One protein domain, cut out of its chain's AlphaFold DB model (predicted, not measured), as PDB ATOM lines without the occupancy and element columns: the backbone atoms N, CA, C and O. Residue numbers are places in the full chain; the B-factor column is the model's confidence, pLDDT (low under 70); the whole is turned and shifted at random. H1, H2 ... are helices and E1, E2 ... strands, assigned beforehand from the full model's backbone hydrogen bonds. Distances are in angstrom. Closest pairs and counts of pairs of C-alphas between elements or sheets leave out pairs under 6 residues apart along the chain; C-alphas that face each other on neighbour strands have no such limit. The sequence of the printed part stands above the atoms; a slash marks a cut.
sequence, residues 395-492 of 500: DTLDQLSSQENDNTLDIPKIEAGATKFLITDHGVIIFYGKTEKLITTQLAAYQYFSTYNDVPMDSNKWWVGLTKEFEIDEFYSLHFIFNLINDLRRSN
ATOM      1  N   ASP A 395     -65.822 -53.343  38.501       50.88
ATOM      2  CA  ASP A 395     -66.295 -53.123  39.865       50.88
ATOM      3  C   ASP A 395     -65.134 -53.063  40.876       50.88
ATOM      4  O   ASP A 395     -65.183 -52.308  41.843       50.88
ATOM      5  N   THR A 396     -64.056 -53.815  40.654       53.09
ATOM      6  CA  THR A 396     -62.818 -53.772  41.437       53.09
ATOM      7  C   THR A 396     -62.018 -52.506  41.132       53.09
ATOM      8  O   THR A 396     -61.431 -51.918  42.035       53.09
ATOM      9  N   LEU A 397     -62.019 -52.047  39.880       55.41
ATOM     10  CA  LEU A 397     -61.374 -50.801  39.458       55.41
ATOM     11  C   LEU A 397     -62.121 -49.590  40.036       55.41
ATOM     12  O   LEU A 397     -61.490 -48.664  40.549       55.41
ATOM     13  N   ASP A 398     -63.453 -49.654  40.064       55.69
ATOM     14  CA  ASP A 398     -64.326 -48.674  40.711       55.69
ATOM     15  C   ASP A 398     -64.149 -48.680  42.240       55.69
ATOM     16  O   ASP A 398     -64.095 -47.619  42.862       55.69
ATOM     17  N   GLN A 399     -63.974 -49.853  42.862       60.53
ATOM     18  CA  GLN A 399     -63.655 -49.961  44.292       60.53
ATOM     19  C   GLN A 399     -62.273 -49.382  44.628       60.53
ATOM     20  O   GLN A 399     -62.165 -48.632  45.600       60.53
ATOM     21  N   LEU A 400     -61.243 -49.663  43.822       59.97
ATOM     22  CA  LEU A 400     -59.883 -49.133  44.008       59.97
ATOM     23  C   LEU A 400     -59.786 -47.622  43.729       59.97
ATOM     24  O   LEU A 400     -58.908 -46.955  44.266       59.97
ATOM     25  N   SER A 401     -60.697 -47.071  42.925       57.88
ATOM     26  CA  SER A 401     -60.772 -45.626  42.646       57.88
ATOM     27  C   SER A 401     -61.648 -44.869  43.660       57.88
ATOM     28  O   SER A 401     -61.667 -43.641  43.681       57.88
ATOM     29  N   SER A 402     -62.391 -45.578  44.520       57.72
ATOM     30  CA  SER A 402     -63.358 -44.975  45.456       57.72
ATOM     31  C   SER A 402     -62.745 -44.409  46.747       57.72
ATOM     32  O   SER A 402     -63.447 -43.750  47.516       57.72
ATOM     33  N   GLN A 403     -61.450 -44.646  46.994       62.81
ATOM     34  CA  GLN A 403     -60.735 -44.248  48.218       62.81
ATOM     35  C   GLN A 403     -59.556 -43.299  47.941       62.81
ATOM     36  O   GLN A 403     -58.514 -43.395  48.585       62.81
ATOM     37  N   GLU A 404     -59.702 -42.390  46.977       75.19
ATOM     38  CA  GLU A 404     -58.665 -41.405  46.656       75.19
ATOM     39  C   GLU A 404     -58.865 -40.095  47.432       75.19
ATOM     40  O   GLU A 404     -59.900 -39.433  47.324       75.19
ATOM     41  N   ASN A 405     -57.849 -39.683  48.193       78.81
ATOM     42  CA  ASN A 405     -57.762 -38.327  48.719       78.81
ATOM     43  C   ASN A 405     -57.223 -37.386  47.626       78.81
ATOM     44  O   ASN A 405     -56.095 -37.533  47.152       78.81
ATOM     45  N   ASP A 406     -58.037 -36.404  47.239       84.19
ATOM     46  CA  ASP A 406     -57.688 -35.361  46.263       84.19
ATOM     47  C   ASP A 406     -57.571 -33.960  46.900       84.19
ATOM     48  O   ASP A 406     -57.495 -32.930  46.225       84.19
ATOM     49  N   ASN A 407     -57.574 -33.880  48.234       84.06
ATOM     50  CA  ASN A 407     -57.542 -32.619  48.963       84.06
ATOM     51  C   ASN A 407     -56.139 -31.998  48.966       84.06
ATOM     52  O   ASN A 407     -55.390 -32.094  49.935       84.06
ATOM     53  N   THR A 408     -55.803 -31.276  47.901       85.06
ATOM     54  CA  THR A 408     -54.520 -30.561  47.746       85.06
ATOM     55  C   THR A 408     -54.173 -29.596  48.892       85.06
ATOM     56  O   THR A 408     -53.006 -29.247  49.056       85.06
ATOM     57  N   LEU A 409     -55.129 -29.213  49.751       84.38
ATOM     58  CA  LEU A 409     -54.867 -28.424  50.965       84.38
ATOM     59  C   LEU A 409     -54.019 -29.166  52.012       84.38
ATOM     60  O   LEU A 409     -53.516 -28.533  52.942       84.38
ATOM     61  N   ASP A 410     -53.857 -30.482  51.881       84.69
ATOM     62  CA  ASP A 410     -53.011 -31.285  52.763       84.69
ATOM     63  C   ASP A 410     -51.536 -31.320  52.321       84.69
ATOM     64  O   ASP A 410     -50.674 -31.667  53.130       84.69
ATOM     65  N   ILE A 411     -51.211 -30.870  51.099       88.88
ATOM     66  CA  ILE A 411     -49.833 -30.821  50.573       88.88
ATOM     67  C   ILE A 411     -48.879 -30.061  51.512       88.88
ATOM     68  O   ILE A 411     -47.854 -30.642  51.876       88.88
ATOM     69  N   PRO A 412     -49.203 -28.853  52.024       87.81
ATOM     70  CA  PRO A 412     -48.304 -28.137  52.931       87.81
ATOM     71  C   PRO A 412     -47.961 -28.912  54.210       87.81
ATOM     72  O   PRO A 412     -46.904 -28.700  54.800       87.81
ATOM     73  N   LYS A 413     -48.838 -29.823  54.661       85.50
ATOM     74  CA  LYS A 413     -48.567 -30.675  55.831       85.50
ATOM     75  C   LYS A 413     -47.546 -31.763  55.505       85.50
ATOM     76  O   LYS A 413     -46.712 -32.066  56.352       85.50
ATOM     77  N   ILE A 414     -47.611 -32.324  54.295       85.88
ATOM     78  CA  ILE A 414     -46.646 -33.308  53.782       85.88
ATOM     79  C   ILE A 414     -45.278 -32.633  53.588       85.88
ATOM     80  O   ILE A 414     -44.246 -33.179  53.965       85.88
ATOM     81  N   GLU A 415     -45.253 -31.400  53.082       88.31
ATOM     82  CA  GLU A 415     -44.006 -30.653  52.885       88.31
ATOM     83  C   GLU A 415     -43.309 -30.264  54.195       88.31
ATOM     84  O   GLU A 415     -42.083 -30.314  54.272       88.31
ATOM     85  N   ALA A 416     -44.070 -29.898  55.235       83.12
ATOM     86  CA  ALA A 416     -43.552 -29.279  56.461       83.12
ATOM     87  C   ALA A 416     -42.517 -30.117  57.246       83.12
ATOM     88  O   ALA A 416     -41.881 -29.592  58.161       83.12
ATOM     89  N   GLY A 417     -42.326 -31.394  56.904       79.50
ATOM     90  CA  GLY A 417     -41.301 -32.263  57.491       79.50
ATOM     91  C   GLY A 417     -40.420 -33.006  56.483       79.50
ATOM     92  O   GLY A 417     -39.570 -33.793  56.905       79.50
ATOM     93  N   ALA A 418     -40.611 -32.792  55.181       89.12
ATOM     94  CA  ALA A 418     -39.915 -33.538  54.141       89.12
ATOM     95  C   ALA A 418     -38.449 -33.086  54.017       89.12
ATOM     96  O   ALA A 418     -38.157 -31.911  53.798       89.12
ATOM     97  N   THR A 419     -37.507 -34.023  54.138       89.56
ATOM     98  CA  THR A 419     -36.066 -33.750  54.004       89.56
ATOM     99  C   THR A 419     -35.545 -33.983  52.591       89.56
ATOM    100  O   THR A 419     -34.559 -33.362  52.204       89.56
ATOM    101  N   LYS A 420     -36.184 -34.883  51.840       92.12
ATOM    102  CA  LYS A 420     -35.924 -35.209  50.430       92.12
ATOM    103  C   LYS A 420     -37.094 -36.033  49.883       92.12
ATOM    104  O   LYS A 420     -37.904 -36.538  50.666       92.12
ATOM    105  N   PHE A 421     -37.166 -36.201  48.567       93.75
ATOM    106  CA  PHE A 421     -38.141 -37.085  47.926       93.75
ATOM    107  C   PHE A 421     -37.540 -37.887  46.762       93.75
ATOM    108  O   PHE A 421     -36.477 -37.549  46.236       93.75
ATOM    109  N   LEU A 422     -38.221 -38.969  46.383       91.25
ATOM    110  CA  LEU A 422     -37.883 -39.837  45.254       91.25
ATOM    111  C   LEU A 422     -39.153 -40.175  44.466       91.25
ATOM    112  O   LEU A 422     -40.139 -40.620  45.049       91.25
ATOM    113  N   ILE A 423     -39.125 -39.977  43.150       90.06
ATOM    114  CA  ILE A 423     -40.214 -40.382  42.252       90.06
ATOM    115  C   ILE A 423     -39.923 -41.796  41.745       90.06
ATOM    116  O   ILE A 423     -38.837 -42.047  41.223       90.06
ATOM    117  N   THR A 424     -40.892 -42.697  41.874       85.88
ATOM    118  CA  THR A 424     -40.828 -44.080  41.388       85.88
ATOM    119  C   THR A 424     -41.949 -44.352  40.382       85.88
ATOM    120  O   THR A 424     -42.813 -43.509  40.135       85.88
ATOM    121  N   ASP A 425     -41.934 -45.534  39.775       80.06
ATOM    122  CA  ASP A 425     -43.007 -46.045  38.914       80.06
ATOM    123  C   ASP A 425     -44.318 -46.323  39.670       80.06
ATOM    124  O   ASP A 425     -45.383 -46.380  39.059       80.06
ATOM    125  N   HIS A 426     -44.255 -46.433  40.997       83.94
ATOM    126  CA  HIS A 426     -45.385 -46.742  41.870       83.94
ATOM    127  C   HIS A 426     -45.749 -45.603  42.836       83.94
ATOM    128  O   HIS A 426     -46.553 -45.819  43.740       83.94
ATOM    129  N   GLY A 427     -45.196 -44.394  42.683       90.38
ATOM    130  CA  GLY A 427     -45.584 -43.223  43.477       90.38
ATOM    131  C   GLY A 427     -44.435 -42.268  43.800       90.38
ATOM    132  O   GLY A 427     -43.445 -42.169  43.077       90.38
ATOM    133  N   VAL A 428     -44.588 -41.522  44.893       92.12
ATOM    134  CA  VAL A 428     -43.578 -40.588  45.402       92.12
ATOM    135  C   VAL A 428     -43.243 -40.952  46.837       92.12
ATOM    136  O   VAL A 428     -44.110 -40.933  47.708       92.12
ATOM    137  N   ILE A 429     -41.976 -41.246  47.098       91.69
ATOM    138  CA  ILE A 429     -41.475 -41.532  48.440       91.69
ATOM    139  C   ILE A 429     -40.989 -40.224  49.060       91.69
ATOM    140  O   ILE A 429     -40.114 -39.551  48.510       91.69
ATOM    141  N   ILE A 430     -41.546 -39.869  50.216       92.44
ATOM    142  CA  ILE A 430     -41.166 -38.701  51.011       92.44
ATOM    143  C   ILE A 430     -40.385 -39.163  52.235       92.44
ATOM    144  O   ILE A 430     -40.839 -40.020  52.993       92.44
ATOM    145  N   PHE A 431     -39.219 -38.565  52.451       91.62
ATOM    146  CA  PHE A 431     -38.352 -38.899  53.573       91.62
ATOM    147  C   PHE A 431     -38.532 -37.875  54.695       91.62
ATOM    148  O   PHE A 431     -38.348 -36.679  54.478       91.62
ATOM    149  N   TYR A 432     -38.808 -38.342  55.913       89.69
ATOM    150  CA  TYR A 432     -38.925 -37.522  57.132       89.69
ATOM    151  C   TYR A 432     -37.786 -37.837  58.118       89.69
ATOM    152  O   TYR A 432     -37.954 -37.933  59.335       89.69
ATOM    153  N   GLY A 433     -36.585 -38.071  57.586       83.44
ATOM    154  CA  GLY A 433     -35.407 -38.456  58.364       83.44
ATOM    155  C   GLY A 433     -35.299 -39.966  58.577       83.44
ATOM    156  O   GLY A 433     -34.550 -40.611  57.853       83.44
ATOM    157  N   LYS A 434     -35.990 -40.521  59.583       81.44
ATOM    158  CA  LYS A 434     -35.946 -41.970  59.905       81.44
ATOM    159  C   LYS A 434     -37.127 -42.769  59.354       81.44
ATOM    160  O   LYS A 434     -37.107 -43.992  59.447       81.44
ATOM    161  N   THR A 435     -38.145 -42.084  58.849       84.56
ATOM    162  CA  THR A 435     -39.350 -42.686  58.283       84.56
ATOM    163  C   THR A 435     -39.474 -42.308  56.813       84.56
ATOM    164  O   THR A 435     -39.116 -41.195  56.407       84.56
ATOM    165  N   GLU A 436     -39.962 -43.259  56.025       89.31
ATOM    166  CA  GLU A 436     -40.171 -43.134  54.587       89.31
ATOM    167  C   GLU A 436     -41.645 -43.393  54.311       89.31
ATOM    168  O   GLU A 436     -42.176 -44.443  54.678       89.31
ATOM    169  N   LYS A 437     -42.317 -42.411  53.710       90.75
ATOM    170  CA  LYS A 437     -43.750 -42.471  53.434       90.75
ATOM    171  C   LYS A 437     -43.978 -42.534  51.933       90.75
ATOM    172  O   LYS A 437     -43.485 -41.669  51.209       90.75
ATOM    173  N   LEU A 438     -44.739 -43.522  51.475       91.00
ATOM    174  CA  LEU A 438     -45.108 -43.659  50.070       91.00
ATOM    175  C   LEU A 438     -46.446 -42.954  49.819       91.00
ATOM    176  O   LEU A 438     -47.481 -43.330  50.364       91.00
ATOM    177  N   ILE A 439     -46.414 -41.931  48.968       92.00
ATOM    178  CA  ILE A 439     -47.587 -41.225  48.456       92.00
ATOM    179  C   ILE A 439     -47.915 -41.820  47.087       92.00
ATOM    180  O   ILE A 439     -47.152 -41.662  46.132       92.00
ATOM    181  N   THR A 440     -49.027 -42.543  46.990       90.94
ATOM    182  CA  THR A 440     -49.356 -43.351  45.809       90.94
ATOM    183  C   THR A 440     -50.865 -43.485  45.601       90.94
ATOM    184  O   THR A 440     -51.651 -43.215  46.513       90.94
ATOM    185  N   THR A 441     -51.263 -43.896  44.396       87.88
ATOM    186  CA  THR A 441     -52.634 -44.326  44.113       87.88
ATOM    187  C   THR A 441     -52.838 -45.749  44.631       87.88
ATOM    188  O   THR A 441     -51.894 -46.540  44.724       87.88
ATOM    189  N   GLN A 442     -54.082 -46.113  44.943       83.44
ATOM    190  CA  GLN A 442     -54.382 -47.460  45.435       83.44
ATOM    191  C   GLN A 442     -54.022 -48.543  44.408       83.44
ATOM    192  O   GLN A 442     -53.507 -49.600  44.774       83.44
ATOM    193  N   LEU A 443     -54.230 -48.252  43.120       82.50
ATOM    194  CA  LEU A 443     -53.879 -49.143  42.016       82.50
ATOM    195  C   LEU A 443     -52.365 -49.356  41.897       82.50
ATOM    196  O   LEU A 443     -51.920 -50.499  41.799       82.50
ATOM    197  N   ALA A 444     -51.574 -48.280  41.934       84.19
ATOM    198  CA  ALA A 444     -50.120 -48.371  41.825       84.19
ATOM    199  C   ALA A 444     -49.512 -49.100  43.033       84.19
ATOM    200  O   ALA A 444     -48.633 -49.948  42.868       84.19
ATOM    201  N   ALA A 445     -50.035 -48.850  44.237       83.94
ATOM    202  CA  ALA A 445     -49.661 -49.608  45.427       83.94
ATOM    203  C   ALA A 445     -49.979 -51.100  45.276       83.94
ATOM    204  O   ALA A 445     -49.137 -51.943  45.578       83.94
ATOM    205  N   TYR A 446     -51.183 -51.439  44.805       79.44
ATOM    206  CA  TYR A 446     -51.594 -52.832  44.631       79.44
ATOM    207  C   TYR A 446     -50.687 -53.559  43.634       79.44
ATOM    208  O   TYR A 446     -50.179 -54.640  43.930       79.44
ATOM    209  N   GLN A 447     -50.410 -52.932  42.488       77.25
ATOM    210  CA  GLN A 447     -49.479 -53.460  41.490       77.25
ATOM    211  C   GLN A 447     -48.091 -53.691  42.087       77.25
ATOM    212  O   GLN A 447     -47.541 -54.773  41.917       77.25
ATOM    213  N   TYR A 448     -47.564 -52.736  42.857       80.75
ATOM    214  CA  TYR A 448     -46.266 -52.890  43.508       80.75
ATOM    215  C   TYR A 448     -46.260 -54.063  44.499       80.75
ATOM    216  O   TYR A 448     -45.466 -54.990  44.357       80.75
ATOM    217  N   PHE A 449     -47.175 -54.100  45.473       77.31
ATOM    218  CA  PHE A 449     -47.129 -55.120  46.529       77.31
ATOM    219  C   PHE A 449     -47.551 -56.524  46.084       77.31
ATOM    220  O   PHE A 449     -47.057 -57.502  46.650       77.31
ATOM    221  N   SER A 450     -48.414 -56.643  45.071       71.44
ATOM    222  CA  SER A 450     -48.818 -57.941  44.504       71.44
ATOM    223  C   SER A 450     -47.664 -58.691  43.831       71.44
ATOM    224  O   SER A 450     -47.704 -59.913  43.730       71.44
ATOM    225  N   THR A 451     -46.598 -57.988  43.428       66.50
ATOM    226  CA  THR A 451     -45.397 -58.643  42.883       66.50
ATOM    227  C   THR A 451     -44.549 -59.350  43.945       66.50
ATOM    228  O   THR A 451     -43.738 -60.208  43.595       66.50
ATOM    229  N   TYR A 452     -44.742 -59.037  45.234       61.75
ATOM    230  CA  TYR A 452     -43.903 -59.540  46.329       61.75
ATOM    231  C   TYR A 452     -44.648 -60.389  47.368       61.75
ATOM    232  O   TYR A 452     -43.995 -61.122  48.111       61.75
ATOM    233  N   ASN A 453     -45.979 -60.304  47.456       59.84
ATOM    234  CA  ASN A 453     -46.782 -61.049  48.430       59.84
ATOM    235  C   ASN A 453     -48.096 -61.549  47.808       59.84
ATOM    236  O   ASN A 453     -48.678 -60.868  46.969       59.84
ATOM    237  N   ASP A 454     -48.614 -62.676  48.308       57.09
ATOM    238  CA  ASP A 454     -50.013 -63.071  48.094       57.09
ATOM    239  C   ASP A 454     -50.919 -62.103  48.867       57.09
ATOM    240  O   ASP A 454     -51.124 -62.249  50.074       57.09
ATOM    241  N   VAL A 455     -51.415 -61.067  48.188       59.88
ATOM    242  CA  VAL A 455     -52.312 -60.057  48.764       59.88
ATOM    243  C   VAL A 455     -53.767 -60.458  48.488       59.88
ATOM    244  O   VAL A 455     -54.210 -60.359  47.345       59.88
ATOM    245  N   PRO A 456     -54.557 -60.880  49.496       55.97
ATOM    246  CA  PRO A 456     -55.967 -61.192  49.285       55.97
ATOM    247  C   PRO A 456     -56.758 -59.899  49.029       55.97
ATOM    248  O   PRO A 456     -56.818 -59.026  49.900       55.97
ATOM    249  N   MET A 457     -57.382 -59.784  47.850       54.41
ATOM    250  CA  MET A 457     -58.144 -58.594  47.421       54.41
ATOM    251  C   MET A 457     -59.395 -58.302  48.272       54.41
ATOM    252  O   MET A 457     -59.871 -57.173  48.279       54.41
ATOM    253  N   ASP A 458     -59.900 -59.275  49.034       54.00
ATOM    254  CA  ASP A 458     -61.202 -59.198  49.724       54.00
ATOM    255  C   ASP A 458     -61.214 -58.402  51.045       54.00
ATOM    256  O   ASP A 458     -62.191 -58.443  51.797       54.00
ATOM    257  N   SER A 459     -60.154 -57.655  51.371       54.72
ATOM    258  CA  SER A 459     -60.147 -56.815  52.573       54.72
ATOM    259  C   SER A 459     -60.032 -55.331  52.235       54.72
ATOM    260  O   SER A 459     -59.059 -54.882  51.635       54.72
ATOM    261  N   ASN A 460     -60.974 -54.528  52.745       56.66
ATOM    262  CA  ASN A 460     -60.963 -53.053  52.709       56.66
ATOM    263  C   ASN A 460     -59.753 -52.408  53.433       56.66
ATOM    264  O   ASN A 460     -59.786 -51.221  53.743       56.66
ATOM    265  N   LYS A 461     -58.732 -53.198  53.788       63.44
ATOM    266  CA  LYS A 461     -57.515 -52.837  54.522       63.44
ATOM    267  C   LYS A 461     -56.331 -53.735  54.120       63.44
ATOM    268  O   LYS A 461     -55.479 -54.025  54.957       63.44
ATOM    269  N   TRP A 462     -56.271 -54.190  52.863       69.88
ATOM    270  CA  TRP A 462     -55.235 -55.124  52.389       69.88
ATOM    271  C   TRP A 462     -53.802 -54.591  52.583       69.88
ATOM    272  O   TRP A 462     -52.871 -55.368  52.773       69.88
ATOM    273  N   TRP A 463     -53.627 -53.268  52.627       70.44
ATOM    274  CA  TRP A 463     -52.337 -52.598  52.815       70.44
ATOM    275  C   TRP A 463     -51.873 -52.498  54.279       70.44
ATOM    276  O   TRP A 463     -50.691 -52.271  54.522       70.44
ATOM    277  N   VAL A 464     -52.754 -52.720  55.268       62.59
ATOM    278  CA  VAL A 464     -52.492 -52.467  56.707       62.59
ATOM    279  C   VAL A 464     -51.440 -53.416  57.320       62.59
ATOM    280  O   VAL A 464     -50.987 -53.198  58.441       62.59
ATOM    281  N   GLY A 465     -50.997 -54.443  56.587       57.97
ATOM    282  CA  GLY A 465     -49.931 -55.369  57.003       57.97
ATOM    283  C   GLY A 465     -48.736 -55.481  56.047       57.97
ATOM    284  O   GLY A 465     -47.848 -56.293  56.305       57.97
ATOM    285  N   LEU A 466     -48.703 -54.709  54.952       60.62
ATOM    286  CA  LEU A 466     -47.727 -54.870  53.857       60.62
ATOM    287  C   LEU A 466     -46.552 -53.874  53.909       60.62
ATOM    288  O   LEU A 466     -45.632 -53.941  53.097       60.62
ATOM    289  N   THR A 467     -46.527 -52.984  54.901       61.09
ATOM    290  CA  THR A 467     -45.577 -51.868  55.030       61.09
ATOM    291  C   THR A 467     -44.259 -52.281  55.698       61.09
ATOM    292  O   THR A 467     -43.941 -51.838  56.802       61.09
ATOM    293  N   LYS A 468     -43.483 -53.172  55.066       60.94
ATOM    294  CA  LYS A 468     -42.116 -53.490  55.536       60.94
ATOM    295  C   LYS A 468     -41.066 -52.460  55.098       60.94
ATOM    296  O   LYS A 468     -40.027 -52.374  55.745       60.94
ATOM    297  N   GLU A 469     -41.347 -51.700  54.040       67.31
ATOM    298  CA  GLU A 469     -40.403 -50.754  53.415       67.31
ATOM    299  C   GLU A 469     -40.845 -49.288  53.550       67.31
ATOM    300  O   GLU A 469     -40.017 -48.437  53.853       67.31
ATOM    301  N   PHE A 470     -42.146 -48.997  53.417       80.69
ATOM    302  CA  PHE A 470     -42.693 -47.634  53.466       80.69
ATOM    303  C   PHE A 470     -43.978 -47.572  54.287       80.69
ATOM    304  O   PHE A 470     -44.766 -48.517  54.268       80.69
ATOM    305  N   GLU A 471     -44.222 -46.447  54.954       84.31
ATOM    306  CA  GLU A 471     -45.500 -46.132  55.594       84.31
ATOM    307  C   GLU A 471     -46.513 -45.636  54.544       84.31
ATOM    308  O   GLU A 471     -46.175 -44.817  53.685       84.31
ATOM    309  N   ILE A 472     -47.750 -46.146  54.595       85.06
ATOM    310  CA  ILE A 472     -48.865 -45.743  53.723       85.06
ATOM    311  C   ILE A 472     -50.063 -45.421  54.614       85.06
ATOM    312  O   ILE A 472     -50.676 -46.323  55.187       85.06
ATOM    313  N   ASP A 473     -50.403 -44.139  54.702       79.06
ATOM    314  CA  ASP A 473     -51.498 -43.664  55.558       79.06
ATOM    315  C   ASP A 473     -52.844 -43.697  54.825       79.06
ATOM    316  O   ASP A 473     -53.877 -44.042  55.398       79.06
ATOM    317  N   GLU A 474     -52.821 -43.333  53.545       85.19
ATOM    318  CA  GLU A 474     -53.979 -43.220  52.666       85.19
ATOM    319  C   GLU A 474     -53.530 -43.282  51.200       85.19
ATOM    320  O   GLU A 474     -52.334 -43.187  50.901       85.19
ATOM    321  N   PHE A 475     -54.491 -43.427  50.289       89.19
ATOM    322  CA  PHE A 475     -54.247 -43.369  48.854       89.19
ATOM    323  C   PHE A 475     -54.669 -42.018  48.297       89.19
ATOM    324  O   PHE A 475     -55.679 -41.445  48.707       89.19
ATOM    325  N   TYR A 476     -53.888 -41.516  47.352       89.19
ATOM    326  CA  TYR A 476     -54.057 -40.187  46.785       89.19
ATOM    327  C   TYR A 476     -54.395 -40.282  45.306       89.19
ATOM    328  O   TYR A 476     -53.945 -41.202  44.619       89.19
ATOM    329  N   SER A 477     -55.149 -39.307  44.809       87.88
ATOM    330  CA  SER A 477     -55.414 -39.201  43.378       87.88
ATOM    331  C   SER A 477     -54.122 -38.896  42.607       87.88
ATOM    332  O   SER A 477     -53.164 -38.304  43.123       87.88
ATOM    333  N   LEU A 478     -54.111 -39.212  41.313       85.88
ATOM    334  CA  LEU A 478     -53.013 -38.810  40.432       85.88
ATOM    335  C   LEU A 478     -52.864 -37.274  40.363       85.88
ATOM    336  O   LEU A 478     -51.750 -36.756  40.263       85.88
ATOM    337  N   HIS A 479     -53.979 -36.540  40.450       84.56
ATOM    338  CA  HIS A 479     -53.979 -35.078  40.472       84.56
ATOM    339  C   HIS A 479     -53.250 -34.531  41.707       84.56
ATOM    340  O   HIS A 479     -52.385 -33.658  41.579       84.56
ATOM    341  N   PHE A 480     -53.529 -35.091  42.886       91.50
ATOM    342  CA  PHE A 480     -52.847 -34.754  44.129       91.50
ATOM    343  C   PHE A 480     -51.344 -35.021  44.029       91.50
ATOM    344  O   PHE A 480     -50.543 -34.139  44.337       91.50
ATOM    345  N   ILE A 481     -50.951 -36.205  43.543       91.81
ATOM    346  CA  ILE A 481     -49.540 -36.601  43.423       91.81
ATOM    347  C   ILE A 481     -48.780 -35.642  42.497       91.81
ATOM    348  O   ILE A 481     -47.680 -35.202  42.836       91.81
ATOM    349  N   PHE A 482     -49.363 -35.252  41.360       89.81
ATOM    350  CA  PHE A 482     -48.731 -34.275  40.469       89.81
ATOM    351  C   PHE A 482     -48.558 -32.901  41.118       89.81
ATOM    352  O   PHE A 482     -47.507 -32.274  40.951       89.81
ATOM    353  N   ASN A 483     -49.561 -32.428  41.859       88.06
ATOM    354  CA  ASN A 483     -49.461 -31.159  42.576       88.06
ATOM    355  C   ASN A 483     -48.403 -31.226  43.683       88.06
ATOM    356  O   ASN A 483     -47.574 -30.323  43.771       88.06
ATOM    357  N   LEU A 484     -48.345 -32.330  44.431       92.31
ATOM    358  CA  LEU A 484     -47.319 -32.563  45.442       92.31
ATOM    359  C   LEU A 484     -45.910 -32.530  44.830       92.31
ATOM    360  O   LEU A 484     -45.049 -31.827  45.341       92.31
ATOM    361  N   ILE A 485     -45.662 -33.230  43.716       91.00
ATOM    362  CA  ILE A 485     -44.348 -33.210  43.041       91.00
ATOM    363  C   ILE A 485     -43.956 -31.785  42.634       91.00
ATOM    364  O   ILE A 485     -42.794 -31.392  42.758       91.00
ATOM    365  N   ASN A 486     -44.911 -31.013  42.112       89.19
ATOM    366  CA  ASN A 486     -44.659 -29.638  41.695       89.19
ATOM    367  C   ASN A 486     -44.325 -28.734  42.884       89.19
ATOM    368  O   ASN A 486     -43.407 -27.920  42.774       89.19
ATOM    369  N   ASP A 487     -45.028 -28.891  44.001       89.88
ATOM    370  CA  ASP A 487     -44.806 -28.083  45.195       89.88
ATOM    371  C   ASP A 487     -43.511 -28.483  45.916       89.88
ATOM    372  O   ASP A 487     -42.680 -27.607  46.144       89.88
ATOM    373  N   LEU A 488     -43.200 -29.778  46.063       89.62
ATOM    374  CA  LEU A 488     -41.904 -30.249  46.586       89.62
ATOM    375  C   LEU A 488     -40.714 -29.646  45.822       89.62
ATOM    376  O   LEU A 488     -39.727 -29.205  46.416       89.62
ATOM    377  N   ARG A 489     -40.826 -29.577  44.487       88.25
ATOM    378  CA  ARG A 489     -39.817 -28.956  43.615       88.25
ATOM    379  C   ARG A 489     -39.734 -27.440  43.786       88.25
ATOM    380  O   ARG A 489     -38.642 -26.890  43.690       88.25
ATOM    381  N   ARG A 490     -40.858 -26.755  44.015       88.00
ATOM    382  CA  ARG A 490     -40.891 -25.302  44.282       88.00
ATOM    383  C   ARG A 490     -40.341 -24.960  45.662       88.00
ATOM    384  O   ARG A 490     -39.678 -23.938  45.812       88.00
ATOM    385  N   SER A 491     -40.583 -25.829  46.633       85.12
ATOM    386  CA  SER A 491     -40.145 -25.716  48.022       85.12
ATOM    387  C   SER A 491     -38.658 -26.058  48.214       85.12
ATOM    388  O   SER A 491     -38.168 -26.032  49.341       85.12
ATOM    389  N   ASN A 492     -37.911 -26.326  47.128       83.31
ATOM    390  CA  ASN A 492     -36.492 -26.711  47.126       83.31
ATOM    391  C   ASN A 492     -36.179 -27.935  48.004       83.31
ATOM    392  O   ASN A 492     -35.088 -28.040  48.566       83.31
TER     393      ASN A 492
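This is residues 395 to 492 of the 500 residues of an uncharacterized protein of Companilactobacillus ginsenosidimutans (UniProt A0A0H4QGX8). What stands out first? A small sheet, E1 E2 E3, is covered on one face by the long helix H5, two layers, and H2 packs on H5; H1, H3 and short H4, with loops, make the other end. What is printed? There are 98 residues with H1 H2 E1 E2 E3 H3 H4 H5 in that order, class mixed; the sheet is a meander, each strand the antiparallel neighbour of the one before. How large is it? It is compact, radius of gyration of the C-alphas 13.5 A, spanning 40 by 27 by 20 A.

What do the first helices touch? H1, residues 395 to 401, touches H3, residues 442 to 450, about perpendicular at 74 degrees, closest C-alphas Leu 400 and Gln 442, 5.9 A. H2, residues 408 to 415, touches H5, residues 478 to 490, the same way at a steep tilt of 45 degrees, closest C-alphas Thr 408 and Phe 480, 5.8 A. How do the strands pair? In the hairpin of E1, residues 420 to 424, and E2, residues 427 to 431, N 422 and O 429 are within hydrogen-bond range at 2.9 A; in that of E2 and E3, residues 436 to 439, N 430 and O 437 are at 2.8 A. What is on the sheet? H5 is, at a height of 9.7 A, over E1 and E2, closest C-alphas to E2 Val 428 and Ile 481, 7.4 A; H3 only grazes it. H4, residues 462 to 465, is near H3. Are the helix backbones complete? Every O i to N i+4 pair is within range in H1, H3 and H5, 2 of 4 in H2; H4 is too short.

Where are the anchors? C-alpha 395 is at (-66.295, -53.123, 39.865), C-alpha 490 at (-40.891, -25.302, 44.282). Which are longest? H5 measures 18.6 A, E1 13.6 A.

Which links are long? H3 to H4 and H4 to H5; the printed part has no cut. Where is confidence low? Residues 395 to 403, 451 to 462 and 464 to 469 are under 70.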